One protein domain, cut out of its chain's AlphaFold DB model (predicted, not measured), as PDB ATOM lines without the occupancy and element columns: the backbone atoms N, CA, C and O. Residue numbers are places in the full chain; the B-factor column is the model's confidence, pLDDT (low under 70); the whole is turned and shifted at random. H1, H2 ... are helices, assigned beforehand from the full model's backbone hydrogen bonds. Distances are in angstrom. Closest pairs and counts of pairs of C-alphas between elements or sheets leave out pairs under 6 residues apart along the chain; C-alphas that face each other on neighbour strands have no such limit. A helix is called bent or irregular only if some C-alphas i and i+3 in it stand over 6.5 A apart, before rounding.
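Overview. This is residues 15 to 68 of the 70 residues of an uncharacterized protein of Morella rubra (UniProt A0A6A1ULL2). A kinked helix, H2, and a short helix, H3, make an L-like body, with the one-turn helix H1 near H3 and a tail ending in H4 that sticks out into the open with residues 59 to 68. The long link from H1 to H2, residues 19 to 29, loops round between them with no named element. The 54 printed residues have four named helices, H1, H2, H3 and H4 in that order, and no named strand; the class is all helix. The whole is loose, with a radius of gyration of the C-alphas of 13.8 A, and flat, spanning 42 by 31 by 11 A, with the tail adding to the length.

Along the chain. H1 is residues 15 to 18, 5.5 A from first to last C-alpha, and begins with C-alpha 15 at (266.984, 233.191, 186.190). H2 is residues 30 to 46, 22.6 A long, from C-alpha 30 at (280.207, 229.341, 186.132). It has a kink of 60 degrees near residue 40 and is irregular: C-alphas 42 and 45 are 9.5 A apart. H3 is residues 48 to 54, 9.9 A long. H4 is residues 61 to 67, 10.6 A long, and ends with C-alpha 67 at (244.475, 238.426, 187.239).

Arrangement. H1 is close to H3 but not clearly touching it; their closest C-alphas, those of Ala 17 and Leu 53, are 6.0 A apart. H1 and H2 are apart, but only just, at 8.2 A. H2 and H3 touch, with the C-alphas of Leu 36 and Ala 49 closest at 5.3 A. Their lines are about perpendicular, at 88 degrees. H4 is apart from H1, H2 and H3. In H3 every O i to N i+4 pair is within hydrogen-bond range, against 11 of 13 in H2 and 1 of 3 in H4, where 1 of 4 O i to N i+3 pairs is; H1 is too short for an O i to N i+4 pair.

Size, cuts and confidence. The C-alphas farthest apart, those of Glu 31 and Ser 68, are 42.1 A apart. Without the residues that stand free, 59 to 68, the body of 44 residues spans 31 by 24 by 14 A. The link from H1 to H2 is long, with 11 residues; the one from H2 to H3 is tight, with 1 residue; and the one from H3 to H4 is short, with 6 residues. The printed part has no cut. The mean pLDDT of the printed part is 90.1, and residues 61 to 68 are under 70.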
ATOM      1  N   ALA A  15     265.639 232.613 186.114       96.06
ATOM      2  CA  ALA A  15     266.984 233.191 186.190       96.06
ATOM      3  C   ALA A  15     267.292 233.764 187.586       96.06
ATOM      4  O   ALA A  15     268.371 233.535 188.119       96.06
ATOM      5  N   ARG A  16     266.311 234.406 188.237       94.94
ATOM      6  CA  ARG A  16     266.463 234.988 189.585       94.94
ATOM      7  C   ARG A  16     266.710 233.941 190.670       94.94
ATOM      8  O   ARG A  16     267.322 234.234 191.696       94.94
ATOM      9  N   ALA A  17     266.266 232.704 190.448       96.31
ATOM     10  CA  ALA A  17     266.564 231.591 191.346       96.31
ATOM     11  C   ALA A  17     268.053 231.190 191.320       96.31
ATOM     12  O   ALA A  17     268.487 230.432 192.190       96.31
ATOM     13  N   LEU A  18     268.836 231.699 190.361       97.06
ATOM     14  CA  LEU A  18     270.278 231.480 190.246       97.06
ATOM     15  C   LEU A  18     271.116 232.636 190.804       97.06
ATOM     16  O   LEU A  18     272.306 232.432 190.996       97.06
ATOM     17  N   ASP A  19     270.534 233.797 191.130       96.50
ATOM     18  CA  ASP A  19     271.291 234.950 191.646       96.50
ATOM     19  C   ASP A  19     272.138 234.552 192.880       96.50
ATOM     20  O   ASP A  19     271.718 233.744 193.714       96.50
ATOM     21  N   ASN A  20     273.329 235.112 193.045       97.12
ATOM     22  CA  ASN A  20     274.180 234.890 194.209       97.12
ATOM     23  C   ASN A  20     274.481 236.233 194.895       97.12
ATOM     24  O   ASN A  20     275.383 236.948 194.469       97.12
ATOM     25  N   PRO A  21     273.789 236.586 195.997       94.81
ATOM     26  CA  PRO A  21     273.966 237.884 196.654       94.81
ATOM     27  C   PRO A  21     275.340 238.056 197.323       94.81
ATOM     28  O   PRO A  21     275.625 239.118 197.867       94.81
ATOM     29  N   ARG A  22     276.184 237.013 197.332       95.12
ATOM     30  CA  ARG A  22     277.550 237.072 197.870       95.12
ATOM     31  C   ARG A  22     278.586 237.494 196.826       95.12
ATOM     32  O   ARG A  22     279.741 237.687 197.194       95.12
ATOM     33  N   THR A  23     278.212 237.611 195.551       95.31
ATOM     34  CA  THR A  23     279.110 238.069 194.482       95.31
ATOM     35  C   THR A  23     278.868 239.544 194.175       95.31
ATOM     36  O   THR A  23     277.776 240.068 194.379       95.31
ATOM     37  N   ALA A  24     279.897 240.234 193.674       95.44
ATOM     38  CA  ALA A  24     279.800 241.660 193.354       95.44
ATOM     39  C   ALA A  24     278.785 241.956 192.235       95.44
ATOM     40  O   ALA A  24     278.194 243.032 192.212       95.44
ATOM     41  N   THR A  25     278.583 241.010 191.314       96.50
ATOM     42  CA  THR A  25     277.638 241.135 190.193       96.50
ATOM     43  C   THR A  25     276.246 240.608 190.527       96.50
ATOM     44  O   THR A  25     275.305 240.868 189.785       96.50
ATOM     45  N   GLY A  26     276.099 239.856 191.622       96.69
ATOM     46  CA  GLY A  26     274.886 239.095 191.905       96.69
ATOM     47  C   GLY A  26     274.744 237.830 191.054       96.69
ATOM     48  O   GLY A  26     273.750 237.125 191.202       96.69
ATOM     49  N   GLU A  27     275.705 237.517 190.182       97.62
ATOM     50  CA  GLU A  27     275.696 236.306 189.358       97.62
ATOM     51  C   GLU A  27     276.368 235.140 190.087       97.62
ATOM     52  O   GLU A  27     277.302 235.326 190.873       97.62
ATOM     53  N   GLU A  28     275.898 233.925 189.817       97.56
ATOM     54  CA  GLU A  28     276.541 232.706 190.298       97.56
ATOM     55  C   GLU A  28     277.809 232.391 189.497       97.56
ATOM     56  O   GLU A  28     277.914 232.712 188.311       97.56
ATOM     57  N   SER A  29     278.782 231.732 190.131       97.19
ATOM     58  CA  SER A  29     279.987 231.312 189.415       97.19
ATOM     59  C   SER A  29     279.666 230.257 188.351       97.19
ATOM     60  O   SER A  29     278.827 229.374 188.543       97.19
ATOM     61  N   LEU A  30     280.386 230.302 187.225       97.50
ATOM     62  CA  LEU A  30     280.207 229.341 186.132       97.50
ATOM     63  C   LEU A  30     280.391 227.888 186.601       97.50
ATOM     64  O   LEU A  30     279.611 227.013 186.239       97.50
ATOM     65  N   GLU A  31     281.398 227.639 187.439       97.94
ATOM     66  CA  GLU A  31     281.656 226.328 188.043       97.94
ATOM     67  C   GLU A  31     280.448 225.831 188.847       97.94
ATOM     68  O   GLU A  31     280.006 224.693 188.694       97.94
ATOM     69  N   ARG A  32     279.849 226.705 189.663       97.75
ATOM     70  CA  ARG A  32     278.687 226.345 190.470       97.75
ATOM     71  C   ARG A  32     277.451 226.088 189.609       97.75
ATOM     72  O   ARG A  32     276.694 225.168 189.921       97.75
ATOM     73  N   LEU A  33     277.275 226.826 188.513       98.25
ATOM     74  CA  LEU A  33     276.218 226.565 187.532       98.25
ATOM     75  C   LEU A  33     276.371 225.183 186.877       98.25
ATOM     76  O   LEU A  33     275.374 224.471 186.743       98.25
ATOM     77  N   TYR A  34     277.594 224.768 186.528       98.44
ATOM     78  CA  TYR A  34     277.840 223.417 186.007       98.44
ATOM     79  C   TYR A  34     277.551 222.334 187.045       98.44
ATOM     80  O   TYR A  34     276.875 221.360 186.722       98.44
ATOM     81  N   HIS A  35     277.958 222.527 188.302       98.31
ATOM     82  CA  HIS A  35     277.623 221.587 189.375       98.31
ATOM     83  C   HIS A  35     276.113 221.435 189.586       98.31
ATOM     84  O   HIS A  35     275.627 220.316 189.724       98.31
ATOM     85  N   LEU A  36     275.361 222.541 189.580       98.19
ATOM     86  CA  LEU A  36     273.899 222.500 189.670       98.19
ATOM     87  C   LEU A  36     273.288 221.755 188.479       98.19
ATOM     88  O   LEU A  36     272.366 220.963 188.656       98.19
ATOM     89  N   LEU A  37     273.794 221.998 187.267       98.19
ATOM     90  CA  LEU A  37     273.312 221.331 186.061       98.19
ATOM     91  C   LEU A  37     273.567 219.821 186.098       98.19
ATOM     92  O   LEU A  37     272.674 219.054 185.738       98.19
ATOM     93  N   ASP A  38     274.757 219.395 186.512       98.56
ATOM     94  CA  ASP A  38     275.109 217.978 186.581       98.56
ATOM     95  C   ASP A  38     274.302 217.247 187.655       98.56
ATOM     96  O   ASP A  38     273.765 216.174 187.378       98.56
ATOM     97  N   ASP A  39     274.122 217.857 188.828       98.56
ATOM     98  CA  ASP A  39     273.281 217.303 189.896       98.56
ATOM     99  C   ASP A  39     271.816 217.168 189.439       98.56
ATOM    100  O   ASP A  39     271.197 216.118 189.605       98.56
ATOM    101  N   LEU A  40     271.275 218.178 188.739       98.12
ATOM    102  CA  LEU A  40     269.936 218.108 188.138       98.12
ATOM    103  C   LEU A  40     269.819 217.018 187.064       98.12
ATOM    104  O   LEU A  40     268.777 216.371 186.970       98.12
ATOM    105  N   LYS A  41     270.844 216.825 186.227       98.06
ATOM    106  CA  LYS A  41     270.838 215.792 185.178       98.06
ATOM    107  C   LYS A  41     270.897 214.382 185.756       98.06
ATOM    108  O   LYS A  41     270.286 213.485 185.186       98.06
ATOM    109  N   GLN A  42     271.637 214.192 186.845       97.94
ATOM    110  CA  GLN A  42     271.820 212.886 187.477       97.94
ATOM    111  C   GLN A  42     270.648 212.525 188.392       97.94
ATOM    112  O   GLN A  42     270.138 211.412 188.312       97.94
ATOM    113  N   GLY A  43     270.216 213.459 189.243       97.06
ATOM    114  CA  GLY A  43     269.218 213.201 190.283       97.06
ATOM    115  C   GLY A  43     267.810 213.704 189.971       97.06
ATOM    116  O   GLY A  43     266.871 213.353 190.680       97.06
ATOM    117  N   GLY A  44     267.616 214.539 188.943       97.75
ATOM    118  CA  GLY A  44     266.299 215.086 188.610       97.75
ATOM    119  C   GLY A  44     265.629 215.740 189.825       97.75
ATOM    120  O   GLY A  44     266.211 216.621 190.458       97.75
ATOM    121  N   VAL A  45     264.419 215.286 190.167       97.44
ATOM    122  CA  VAL A  45     263.640 215.775 191.324       97.44
ATOM    123  C   VAL A  45     264.208 215.360 192.688       97.44
ATOM    124  O   VAL A  45     263.851 215.963 193.696       97.44
ATOM    125  N   GLU A  46     265.094 214.365 192.736       97.81
ATOM    126  CA  GLU A  46     265.739 213.891 193.970       97.81
ATOM    127  C   GLU A  46     267.066 214.616 194.257       97.81
ATOM    128  O   GLU A  46     267.652 214.455 195.326       97.81
ATOM    129  N   SER A  47     267.543 215.437 193.316       98.12
ATOM    130  CA  SER A  47     268.801 216.175 193.454       98.12
ATOM    131  C   SER A  47     268.733 217.279 194.518       98.12
ATOM    132  O   SER A  47     267.683 217.886 194.781       98.12
ATOM    133  N   GLN A  48     269.884 217.606 195.110       98.00
ATOM    134  CA  GLN A  48     269.972 218.733 196.044       98.00
ATOM    135  C   GLN A  48     269.766 220.058 195.309       98.00
ATOM    136  O   GLN A  48     269.104 220.961 195.826       98.00
ATOM    137  N   ALA A  49     270.277 220.155 194.080       98.00
ATOM    138  CA  ALA A  49     270.073 221.286 193.191       98.00
ATOM    139  C   ALA A  49     268.584 221.547 192.940       98.00
ATOM    140  O   ALA A  49     268.156 222.700 192.997       98.00
ATOM    141  N   PHE A  50     267.770 220.506 192.737       98.06
ATOM    142  CA  PHE A  50     266.326 220.662 192.581       98.06
ATOM    143  C   PHE A  50     265.681 221.284 193.819       98.06
ATOM    144  O   PHE A  50     264.994 222.300 193.703       98.06
ATOM    145  N   SER A  51     265.938 220.721 195.003       97.19
ATOM    146  CA  SER A  51     265.370 221.220 196.262       97.19
ATOM    147  C   SER A  51     265.793 222.664 196.549       97.19
ATOM    148  O   SER A  51     264.961 223.501 196.907       97.19
ATOM    149  N   HIS A  52     267.072 222.975 196.323       96.50
ATOM    150  CA  HIS A  52     267.626 224.320 196.480       96.50
ATOM    151  C   HIS A  52     266.961 225.326 195.538       96.50
ATOM    152  O   HIS A  52     266.484 226.367 195.979       96.50
ATOM    153  N   LEU A  53     266.893 225.017 194.242       96.75
ATOM    154  CA  LEU A  53     266.350 225.931 193.239       96.75
ATOM    155  C   LEU A  53     264.829 226.091 193.383       96.75
ATOM    156  O   LEU A  53     264.323 227.210 193.286       96.75
ATOM    157  N   LYS A  54     264.095 225.013 193.684       95.56
ATOM    158  CA  LYS A  54     262.641 225.045 193.916       95.56
ATOM    159  C   LYS A  54     262.251 225.979 195.062       95.56
ATOM    160  O   LYS A  54     261.245 226.673 194.958       95.56
ATOM    161  N   GLY A  55     263.059 226.052 196.120       94.44
ATOM    162  CA  GLY A  55     262.836 226.986 197.230       94.44
ATOM    163  C   GLY A  55     263.052 228.464 196.877       94.44
ATOM    164  O   GLY A  55     262.690 229.335 197.664       94.44
ATOM    165  N   ARG A  56     263.644 228.760 195.713       94.75
ATOM    166  CA  ARG A  56     264.026 230.117 195.293       94.75
ATOM    167  C   ARG A  56     263.164 230.694 194.174       94.75
ATOM    168  O   ARG A  56     263.196 231.905 193.963       94.75
ATOM    169  N   VAL A  57     262.434 229.861 193.434       93.69
ATOM    170  CA  VAL A  57     261.562 230.316 192.343       93.69
ATOM    171  C   VAL A  57     260.187 230.729 192.877       93.69
ATOM    172  O   VAL A  57     259.663 230.138 193.820       93.69
ATOM    173  N   PHE A  58     259.568 231.728 192.249       86.88
ATOM    174  CA  PHE A  58     258.173 232.074 192.527       86.88
ATOM    175  C   PHE A  58     257.225 230.983 192.015       86.88
ATOM    176  O   PHE A  58     257.495 230.327 191.009       86.88
ATOM    177  N   ARG A  59     256.092 230.811 192.699       87.31
ATOM    178  CA  ARG A  59     255.048 229.855 192.312       87.31
ATOM    179  C   ARG A  59     254.029 230.517 191.388       87.31
ATOM    180  O   ARG A  59     253.525 231.591 191.703       87.31
ATOM    181  N   ARG A  60     253.686 229.843 190.290       74.81
ATOM    182  CA  ARG A  60     252.780 230.343 189.245       74.81
ATOM    183  C   ARG A  60     251.353 230.620 189.744       74.81
ATOM    184  O   ARG A  60     250.702 231.531 189.246       74.81
ATOM    185  N   TRP A  61     250.873 229.881 190.747       64.44
ATOM    186  CA  TRP A  61     249.499 230.015 191.260       64.44
ATOM    187  C   TRP A  61     249.172 231.366 191.901       64.44
ATOM    188  O   TRP A  61     248.002 231.742 191.935       64.44
ATOM    189  N   ASN A  62     250.168 232.124 192.365       57.41
ATOM    190  CA  ASN A  62     249.898 233.427 192.973       57.41
ATOM    191  C   ASN A  62     249.516 234.503 191.942       57.41
ATOM    192  O   ASN A  62     248.805 235.437 192.300       57.41
ATOM    193  N   ASP A  63     249.918 234.352 190.676       55.75
ATOM    194  CA  ASP A  63     249.685 235.370 189.645       55.75
ATOM    195  C   ASP A  63     248.316 235.174 188.937       55.75
ATOM    196  O   ASP A  63     247.628 236.147 188.623       55.75
ATOM    197  N   GLU A  64     247.846 233.931 188.743       54.84
ATOM    198  CA  GLU A  64     246.553 233.644 188.074       54.84
ATOM    199  C   GLU A  64     245.327 233.989 188.951       54.84
ATOM    200  O   GLU A  64     244.297 234.440 188.438       54.84
ATOM    201  N   ALA A  65     245.445 233.864 190.279       54.62
ATOM    202  CA  ALA A  65     244.388 234.254 191.215       54.62
ATOM    203  C   ALA A  65     244.179 235.780 191.285       54.62
ATOM    204  O   ALA A  65     243.065 236.232 191.547       54.62
ATOM    205  N   GLN A  66     245.219 236.582 191.024       51.69
ATOM    206  CA  GLN A  66     245.123 238.047 191.034       51.69
ATOM    207  C   GLN A  66     244.627 238.627 189.699       51.69
ATOM    208  O   GLN A  66     243.928 239.635 189.704       51.69
ATOM    209  N   ASN A  67     244.909 237.970 188.569       52.06
ATOM    210  CA  ASN A  67     244.475 238.426 187.239       52.06
ATOM    211  C   ASN A  67     243.016 238.087 186.885       52.06
ATOM    212  O   ASN A  67     242.511 238.561 185.873       52.06
ATOM    213  N   SER A  68     242.334 237.277 187.699       54.94
ATOM    214  CA  SER A  68     240.920 236.914 187.493       54.94
ATOM    215  C   SER A  68     239.937 237.842 188.230       54.94
ATOM    216  O   SER A  68     238.733 237.603 188.197       54.94
TER     217      SER A  68